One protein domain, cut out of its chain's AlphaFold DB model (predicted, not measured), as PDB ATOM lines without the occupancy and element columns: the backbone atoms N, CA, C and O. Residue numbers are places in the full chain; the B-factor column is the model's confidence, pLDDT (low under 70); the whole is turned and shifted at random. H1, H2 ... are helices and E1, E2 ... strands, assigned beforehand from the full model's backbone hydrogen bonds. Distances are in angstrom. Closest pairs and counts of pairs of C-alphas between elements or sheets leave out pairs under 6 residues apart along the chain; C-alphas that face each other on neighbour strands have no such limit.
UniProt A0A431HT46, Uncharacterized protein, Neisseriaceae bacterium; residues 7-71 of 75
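This is residues 7 to 71 of the 75 residues of an uncharacterized protein of Neisseriaceae bacterium (UniProt A0A431HT46). A small hairpin of two strands, E1 and E2, lies in the middle of an elongated domain, between a group of three helices, H1, H2 and H3, and a short last helix, H4, at the far end. H2 and H3 form a helical hairpin, with H1 near both. The printed part has 65 residues, with four named helices and two named strands in the order H1, H2, H3, E1, E2, H4; the sheet is antiparallel and the class is mostly helix. It is only just compact, close to loose, with a radius of gyration of the C-alphas of 12.4 A and spans of 39 by 23 by 16 A.

E1, residues 48 to 51, and E2, residues 56 to 59, are antiparallel at 140 degrees; N 49 and O 58 are 2.9 A apart, within hydrogen-bond range. The closest C-alphas of E2 and H3, residues 32 to 40, are those of Arg 56 and Ile 38, 5.7 A. H2, residues 19 to 28, touches H3, closest at the C-alphas of Val 26 and Leu 35, 6.2 A, at a steep tilt of 41 degrees, opposite ways. H1, residues 7 to 13, is close to H2 but not clearly touching, closest at Lys 11 and Phe 22, C-alphas 7.7 A apart. H4, residues 66 to 71, is apart from H1, H2, H3 and E1. Every O i to N i+4 pair is within hydrogen-bond range in H1, H2 and H3; in H4, 1 of 2.

H2 is 14.4 A long, H3 12.0 A, E2 10.0 A, H1 9.8 A, H4 9.6 A and E1 9.4 A. C-alpha 7 is at (-33.226, 54.969, 9.982) and C-alpha 71 at (-17.867, 24.090, 6.262).

The C-alphas farthest apart, of Lys 9 and Ser 70, are 39.2 A apart. The printed part has no cut and no long link. Residues 67 to 71 are under pLDDT 70.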
ATOM      1  N   VAL A   7     -33.600  55.699   8.766       92.69
ATOM      2  CA  VAL A   7     -33.226  54.969   9.982       92.69
ATOM      3  C   VAL A   7     -34.109  55.382  11.159       92.69
ATOM      4  O   VAL A   7     -34.639  54.526  11.862       92.69
ATOM      5  N   GLU A   8     -34.330  56.678  11.354       94.38
ATOM      6  CA  GLU A   8     -35.179  57.223  12.415       94.38
ATOM      7  C   GLU A   8     -36.637  56.788  12.243       94.38
ATOM      8  O   GLU A   8     -37.272  56.372  13.213       94.38
ATOM      9  N   LYS A   9     -37.154  56.806  11.008       95.75
ATOM     10  CA  LYS A   9     -38.510  56.323  10.699       95.75
ATOM     11  C   LYS A   9     -38.662  54.828  10.979       95.75
ATOM     12  O   LYS A   9     -39.668  54.408  11.544       95.75
ATOM     13  N   LEU A  10     -37.665  54.020  10.622       95.50
ATOM     14  CA  LEU A  10     -37.689  52.579  10.875       95.50
ATOM     15  C   LEU A  10     -37.546  52.256  12.371       95.50
ATOM     16  O   LEU A  10     -38.233  51.360  12.853       95.50
ATOM     17  N   LYS A  11     -36.755  53.022  13.135       94.31
ATOM     18  CA  LYS A  11     -36.704  52.907  14.607       94.31
ATOM     19  C   LYS A  11     -38.072  53.155  15.246       94.31
ATOM     20  O   LYS A  11     -38.446  52.454  16.178       94.31
ATOM     21  N   GLN A  12     -38.824  54.134  14.739       95.75
ATOM     22  CA  GLN A  12     -40.186  54.412  15.207       95.75
ATOM     23  C   GLN A  12     -41.178  53.310  14.816       95.75
ATOM     24  O   GLN A  12     -42.099  53.027  15.577       95.75
ATOM     25  N   ARG A  13     -40.995  52.684  13.645       95.75
ATOM     26  CA  ARG A  13     -41.842  51.582  13.163       95.75
ATOM     27  C   ARG A  13     -41.643  50.288  13.955       95.75
ATOM     28  O   ARG A  13     -42.615  49.572  14.166       95.75
ATOM     29  N   TYR A  14     -40.419  50.006  14.403       95.06
ATOM     30  CA  TYR A  14     -40.066  48.779  15.129       95.06
ATOM     31  C   TYR A  14     -39.616  49.068  16.575       95.06
ATOM     32  O   TYR A  14     -38.475  48.774  16.934       95.06
ATOM     33  N   PRO A  15     -40.487  49.634  17.438       94.00
ATOM     34  CA  PRO A  15     -40.099  50.081  18.780       94.00
ATOM     35  C   PRO A  15     -39.798  48.925  19.744       94.00
ATOM     36  O   PRO A  15     -39.118  49.122  20.748       94.00
ATOM     37  N   SER A  16     -40.313  47.726  19.460       92.75
ATOM     38  CA  SER A  16     -40.066  46.509  20.238       92.75
ATOM     39  C   SER A  16     -38.760  45.810  19.863       92.75
ATOM     40  O   SER A  16     -38.321  44.916  20.588       92.75
ATOM     41  N   LEU A  17     -38.130  46.193  18.746       94.00
ATOM     42  CA  LEU A  17     -36.891  45.569  18.314       94.00
ATOM     43  C   LEU A  17     -35.732  46.059  19.178       94.00
ATOM     44  O   LEU A  17     -35.536  47.257  19.383       94.00
ATOM     45  N   HIS A  18     -34.923  45.121  19.663       93.44
ATOM     46  CA  HIS A  18     -33.792  45.462  20.509       93.44
ATOM     47  C   HIS A  18     -32.799  46.388  19.764       93.44
ATOM     48  O   HIS A  18     -32.403  46.064  18.637       93.44
ATOM     49  N   PRO A  19     -32.310  47.490  20.376       93.69
ATOM     50  CA  PRO A  19     -31.468  48.478  19.690       93.69
ATOM     51  C   PRO A  19     -30.218  47.893  19.025       93.69
ATOM     52  O   PRO A  19     -29.844  48.307  17.930       93.69
ATOM     53  N   LEU A  20     -29.591  46.895  19.657       93.19
ATOM     54  CA  LEU A  20     -28.412  46.222  19.099       93.19
ATOM     55  C   LEU A  20     -28.728  45.450  17.811       93.19
ATOM     56  O   LEU A  20     -27.929  45.456  16.879       93.19
ATOM     57  N   ILE A  21     -29.891  44.800  17.748       94.50
ATOM     58  CA  ILE A  21     -30.328  44.063  16.558       94.50
ATOM     59  C   ILE A  21     -30.615  45.038  15.424       94.50
ATOM     60  O   ILE A  21     -30.182  44.818  14.292       94.50
ATOM     61  N   PHE A  22     -31.294  46.141  15.739       96.12
ATOM     62  CA  PHE A  22     -31.545  47.196  14.770       96.12
ATOM     63  C   PHE A  22     -30.223  47.738  14.209       96.12
ATOM     64  O   PHE A  22     -30.041  47.779  12.995       96.12
ATOM     65  N   HIS A  23     -29.270  48.088  15.082       95.44
ATOM     66  CA  HIS A  23     -27.957  48.595  14.677       95.44
ATOM     67  C   HIS A  23     -27.226  47.625  13.746       95.44
ATOM     68  O   HIS A  23     -26.798  48.015  12.663       95.44
ATOM     69  N   ARG A  24     -27.157  46.341  14.115       95.44
ATOM     70  CA  ARG A  24     -26.522  45.320  13.270       95.44
ATOM     71  C   ARG A  24     -27.229  45.134  11.931       95.44
ATOM     72  O   ARG A  24     -26.574  44.901  10.922       95.44
ATOM     73  N   SER A  25     -28.553  45.263  11.900       96.38
ATOM     74  CA  SER A  25     -29.324  45.182  10.654       96.38
ATOM     75  C   SER A  25     -28.980  46.333   9.705       96.38
ATOM     76  O   SER A  25     -28.829  46.106   8.507       96.38
ATOM     77  N   VAL A  26     -28.768  47.544  10.235       95.50
ATOM     78  CA  VAL A  26     -28.291  48.702   9.457       95.50
ATOM     79  C   VAL A  26     -26.895  48.454   8.886       95.50
ATOM     80  O   VAL A  26     -26.665  48.745   7.717       95.50
ATOM     81  N   GLU A  27     -25.978  47.884   9.672       94.94
ATOM     82  CA  GLU A  27     -24.618  47.558   9.211       94.94
ATOM     83  C   GLU A  27     -24.605  46.488   8.108       94.94
ATOM     84  O   GLU A  27     -23.775  46.535   7.199       94.94
ATOM     85  N   LYS A  28     -25.516  45.510   8.180       94.94
ATOM     86  CA  LYS A  28     -25.606  44.398   7.220       94.94
ATOM     87  C   LYS A  28     -26.321  44.773   5.916       94.94
ATOM     88  O   LYS A  28     -26.024  44.186   4.866       94.94
ATOM     89  N   ALA A  29     -27.268  45.705   5.973       96.12
ATOM     90  CA  ALA A  29     -28.078  46.111   4.832       96.12
ATOM     91  C   ALA A  29     -27.288  46.970   3.829       96.12
ATOM     92  O   ALA A  29     -26.551  47.881   4.196       96.12
ATOM     93  N   LYS A  30     -27.473  46.720   2.531       94.50
ATOM     94  CA  LYS A  30     -26.839  47.490   1.443       94.50
ATOM     95  C   LYS A  30     -27.622  48.750   1.078       94.50
ATOM     96  O   LYS A  30     -27.058  49.690   0.511       94.50
ATOM     97  N   ASN A  31     -28.929  48.746   1.322       95.06
ATOM     98  CA  ASN A  31     -29.852  49.814   0.953       95.06
ATOM     99  C   ASN A  31     -31.128  49.768   1.812       95.06
ATOM    100  O   ASN A  31     -31.337  48.832   2.582       95.06
ATOM    101  N   ASP A  32     -31.975  50.783   1.650       95.88
ATOM    102  CA  ASP A  32     -33.213  50.982   2.414       95.88
ATOM    103  C   ASP A  32     -34.187  49.813   2.300       95.88
ATOM    104  O   ASP A  32     -34.791  49.424   3.295       95.88
ATOM    105  N   VAL A  33     -34.334  49.258   1.093       94.38
ATOM    106  CA  VAL A  33     -35.259  48.150   0.822       94.38
ATOM    107  C   VAL A  33     -34.785  46.902   1.552       94.38
ATOM    108  O   VAL A  33     -35.551  46.278   2.272       94.38
ATOM    109  N   GLU A  34     -33.494  46.587   1.454       95.56
ATOM    110  CA  GLU A  34     -32.934  45.434   2.151       95.56
ATOM    111  C   GLU A  34     -33.003  45.599   3.673       95.56
ATOM    112  O   GLU A  34     -33.300  44.635   4.373       95.56
ATOM    113  N   LEU A  35     -32.766  46.805   4.197       96.12
ATOM    114  CA  LEU A  35     -32.934  47.078   5.624       96.12
ATOM    115  C   LEU A  35     -34.383  46.863   6.059       96.12
ATOM    116  O   LEU A  35     -34.619  46.238   7.089       96.12
ATOM    117  N   PHE A  36     -35.341  47.366   5.280       95.81
ATOM    118  CA  PHE A  36     -36.753  47.136   5.543       95.81
ATOM    119  C   PHE A  36     -37.061  45.639   5.582       95.81
ATOM    120  O   PHE A  36     -37.606  45.176   6.578       95.81
ATOM    121  N   ASP A  37     -36.635  44.887   4.568       96.12
ATOM    122  CA  ASP A  37     -36.889  43.450   4.487       96.12
ATOM    123  C   ASP A  37     -36.248  42.676   5.649       96.12
ATOM    124  O   ASP A  37     -36.863  41.754   6.173       96.12
ATOM    125  N   ILE A  38     -35.026  43.035   6.071       96.56
ATOM    126  CA  ILE A  38     -34.348  42.409   7.222       96.56
ATOM    127  C   ILE A  38     -35.143  42.620   8.513       96.56
ATOM    128  O   ILE A  38     -35.234  41.707   9.334       96.56
ATOM    129  N   LEU A  39     -35.667  43.831   8.716       96.19
ATOM    130  CA  LEU A  39     -36.411  44.194   9.922       96.19
ATOM    131  C   LEU A  39     -37.832  43.615   9.912       96.19
ATOM    132  O   LEU A  39     -38.318  43.199  10.959       96.19
ATOM    133  N   ASP A  40     -38.488  43.582   8.750       95.50
ATOM    134  CA  ASP A  40     -39.858  43.076   8.586       95.50
ATOM    135  C   ASP A  40     -39.904  41.540   8.647       95.50
ATOM    136  O   ASP A  40     -40.868  40.965   9.144       95.50
ATOM    137  N   SER A  41     -38.829  40.862   8.232       95.00
ATOM    138  CA  SER A  41     -38.692  39.406   8.357       95.00
ATOM    139  C   SER A  41     -38.054  38.963   9.678       95.00
ATOM    140  O   SER A  41     -37.530  37.848   9.755       95.00
ATOM    141  N   PHE A  42     -37.988  39.835  10.687       95.25
ATOM    142  CA  PHE A  42     -37.333  39.497  11.944       95.25
ATOM    143  C   PHE A  42     -38.114  38.393  12.683       95.25
ATOM    144  O   PHE A  42     -39.329  38.509  12.840       95.25
ATOM    145  N   PRO A  43     -37.454  37.315  13.138       93.62
ATOM    146  CA  PRO A  43     -38.141  36.178  13.739       93.62
ATOM    147  C   PRO A  43     -38.721  36.498  15.124       93.62
ATOM    148  O   PRO A  43     -38.059  37.088  15.976       93.62
ATOM    149  N   ASP A  44     -39.928  35.992  15.385       91.75
ATOM    150  CA  ASP A  44     -40.615  36.134  16.679       91.75
ATOM    151  C   ASP A  44     -40.091  35.180  17.767       91.75
ATOM    152  O   ASP A  44     -40.431  35.307  18.946       91.75
ATOM    153  N   LYS A  45     -39.294  34.176  17.380       92.00
ATOM    154  CA  LYS A  45     -38.792  33.126  18.275       92.00
ATOM    155  C   LYS A  45     -37.293  33.253  18.490       92.00
ATOM    156  O   LYS A  45     -36.524  33.372  17.538       92.00
ATOM    157  N   PHE A  46     -36.897  33.131  19.752       88.94
ATOM    158  CA  PHE A  46     -35.509  33.056  20.195       88.94
ATOM    159  C   PHE A  46     -35.118  31.598  20.491       88.94
ATOM    160  O   PHE A  46     -35.999  30.819  20.866       88.94
ATOM    161  N   PRO A  47     -33.828  31.228  20.377       91.88
ATOM    162  CA  PRO A  47     -32.678  32.079  20.056       91.88
ATOM    163  C   PRO A  47     -32.559  32.402  18.561       91.88
ATOM    164  O   PRO A  47     -33.106  31.702  17.718       91.88
ATOM    165  N   ILE A  48     -31.850  33.488  18.242       92.56
ATOM    166  CA  ILE A  48     -31.670  33.970  16.866       92.56
ATOM    167  C   ILE A  48     -30.191  34.089  16.511       92.56
ATOM    168  O   ILE A  48     -29.366  34.439  17.357       92.56
ATOM    169  N   ALA A  49     -29.868  33.853  15.246       92.12
ATOM    170  CA  ALA A  49     -28.553  34.086  14.671       92.12
ATOM    171  C   ALA A  49     -28.686  34.769  13.307       92.12
ATOM    172  O   ALA A  49     -29.746  34.752  12.677       92.12
ATOM    173  N   TRP A  50     -27.612  35.424  12.879       92.44
ATOM    174  CA  TRP A  50     -27.523  35.968  11.531       92.44
ATOM    175  C   TRP A  50     -27.090  34.852  10.585       92.44
ATOM    176  O   TRP A  50     -26.044  34.258  10.818       92.44
ATOM    177  N   ASP A  51     -27.865  34.596   9.535       90.81
ATOM    178  CA  ASP A  51     -27.478  33.685   8.459       90.81
ATOM    179  C   ASP A  51     -26.899  34.495   7.293       90.81
ATOM    180  O   ASP A  51     -27.592  35.303   6.663       90.81
ATOM    181  N   GLU A  52     -25.619  34.275   6.989       89.56
ATOM    182  CA  GLU A  52     -24.938  34.959   5.887       89.56
ATOM    183  C   GLU A  52     -25.460  34.534   4.510       89.56
ATOM    184  O   GLU A  52     -25.409  35.330   3.570       89.56
ATOM    185  N   SER A  53     -26.000  33.318   4.382       89.25
ATOM    186  CA  SER A  53     -26.481  32.784   3.103       89.25
ATOM    187  C   SER A  53     -27.768  33.480   2.669       89.25
ATOM    188  O   SER A  53     -27.874  33.947   1.534       89.25
ATOM    189  N   SER A  54     -28.740  33.595   3.578       90.44
ATOM    190  CA  SER A  54     -29.989  34.323   3.319       90.44
ATOM    191  C   SER A  54     -29.893  35.824   3.587       90.44
ATOM    192  O   SER A  54     -30.767  36.573   3.147       90.44
ATOM    193  N   ARG A  55     -28.838  36.288   4.274       93.62
ATOM    194  CA  ARG A  55     -28.675  37.672   4.756       93.62
ATOM    195  C   ARG A  55     -29.883  38.123   5.579       93.62
ATOM    196  O   ARG A  55     -30.436  39.205   5.348       93.62
ATOM    197  N   ARG A  56     -30.324  37.269   6.501       95.00
ATOM    198  CA  ARG A  56     -31.470  37.500   7.390       95.00
ATOM    199  C   ARG A  56     -31.184  36.970   8.791       95.00
ATOM    200  O   ARG A  56     -30.345  36.096   8.990       95.00
ATOM    201  N   TRP A  57     -31.920  37.499   9.764       94.50
ATOM    202  CA  TRP A  57     -31.999  36.896  11.090       94.50
ATOM    203  C   TRP A  57     -32.887  35.658  11.021       94.50
ATOM    204  O   TRP A  57     -34.002  35.734  10.510       94.50
ATOM    205  N   GLN A  58     -32.409  34.535  11.543       93.88
ATOM    206  CA  GLN A  58     -33.176  33.297  11.624       93.88
ATOM    207  C   GLN A  58     -33.146  32.749  13.045       93.88
ATOM    208  O   GLN A  58     -32.155  32.892  13.766       93.88
ATOM    209  N   THR A  59     -34.246  32.120  13.455       93.06
ATOM    210  CA  THR A  59     -34.263  31.316  14.677       93.06
ATOM    211  C   THR A  59     -33.347  30.114  14.479       93.06
ATOM    212  O   THR A  59     -33.391  29.470  13.433       93.06
ATOM    213  N   THR A  60     -32.522  29.814  15.476       88.19
ATOM    214  CA  THR A  60     -31.609  28.670  15.438       88.19
ATOM    215  C   THR A  60     -31.678  27.894  16.742       88.19
ATOM    216  O   THR A  60     -31.801  28.488  17.811       88.19
ATOM    217  N   ASP A  61     -31.549  26.575  16.645       86.12
ATOM    218  CA  ASP A  61     -31.340  25.691  17.794       86.12
ATOM    219  C   ASP A  61     -29.837  25.487  18.087       86.12
ATOM    220  O   ASP A  61     -29.458  25.034  19.167       86.12
ATOM    221  N   ASP A  62     -28.959  25.868  17.148       82.44
ATOM    222  CA  ASP A  62     -27.500  25.789  17.272       82.44
ATOM    223  C   ASP A  62     -26.925  27.131  17.746       82.44
ATOM    224  O   ASP A  62     -26.368  27.923  16.982       82.44
ATOM    225  N   ILE A  63     -27.076  27.397  19.045       79.69
ATOM    226  CA  ILE A  63     -26.602  28.630  19.699       79.69
ATOM    227  C   ILE A  63     -25.072  28.763  19.607       79.69
ATOM    228  O   ILE A  63     -24.536  29.870  19.612       79.69
ATOM    229  N   TYR A  64     -24.369  27.636  19.513       79.00
ATOM    230  CA  TYR A  64     -22.913  27.587  19.423       79.00
ATOM    231  C   TYR A  64     -22.399  27.738  17.985       79.00
ATOM    232  O   TYR A  64     -21.188  27.829  17.794       79.00
ATOM    233  N   GLN A  65     -23.299  27.785  16.994       71.81
ATOM    234  CA  GLN A  65     -22.988  27.938  15.570       71.81
ATOM    235  C   GLN A  65     -21.964  26.909  15.058       71.81
ATOM    236  O   GLN A  65     -21.210  27.178  14.124       71.81
ATOM    237  N   VAL A  66     -21.919  25.709  15.649       73.44
ATOM    238  CA  VAL A  66     -20.910  24.677  15.332       73.44
ATOM    239  C   VAL A  66     -20.974  24.282  13.856       73.44
ATOM    240  O   VAL A  66     -19.950  24.025  13.214       73.44
ATOM    241  N   ASN A  67     -22.182  24.273  13.294       66.50
ATOM    242  CA  ASN A  67     -22.409  23.882  11.908       66.50
ATOM    243  C   ASN A  67     -22.032  24.970  10.888       66.50
ATOM    244  O   ASN A  67     -21.795  24.644   9.725       66.50
ATOM    245  N   GLU A  68     -21.938  26.237  11.301       61.22
ATOM    246  CA  GLU A  68     -21.466  27.331  10.439       61.22
ATOM    247  C   GLU A  68     -19.947  27.237  10.231       61.22
ATOM    248  O   GLU A  68     -19.476  27.311   9.099       61.22
ATOM    249  N   PHE A  69     -19.177  26.965  11.293       56.94
ATOM    250  CA  PHE A  69     -17.712  26.860  11.212       56.94
ATOM    251  C   PHE A  69     -17.215  25.565  10.561       56.94
ATOM    252  O   PHE A  69     -16.092  25.520  10.075       56.94
ATOM    253  N   SER A  70     -18.024  24.505  10.522       57.28
ATOM    254  CA  SER A  70     -17.586  23.192  10.021       57.28
ATOM    255  C   SER A  70     -17.407  23.121   8.497       57.28
ATOM    256  O   SER A  70     -16.809  22.167   8.002       57.28
ATOM    257  N   LYS A  71     -17.905  24.108   7.736       52.44
ATOM    258  CA  LYS A  71     -17.867  24.090   6.262       52.44
ATOM    259  C   LYS A  71     -16.476  24.348   5.666       52.44
ATOM    260  O   LYS A  71     -16.248  23.938   4.535       52.44
TER     261      LYS A  71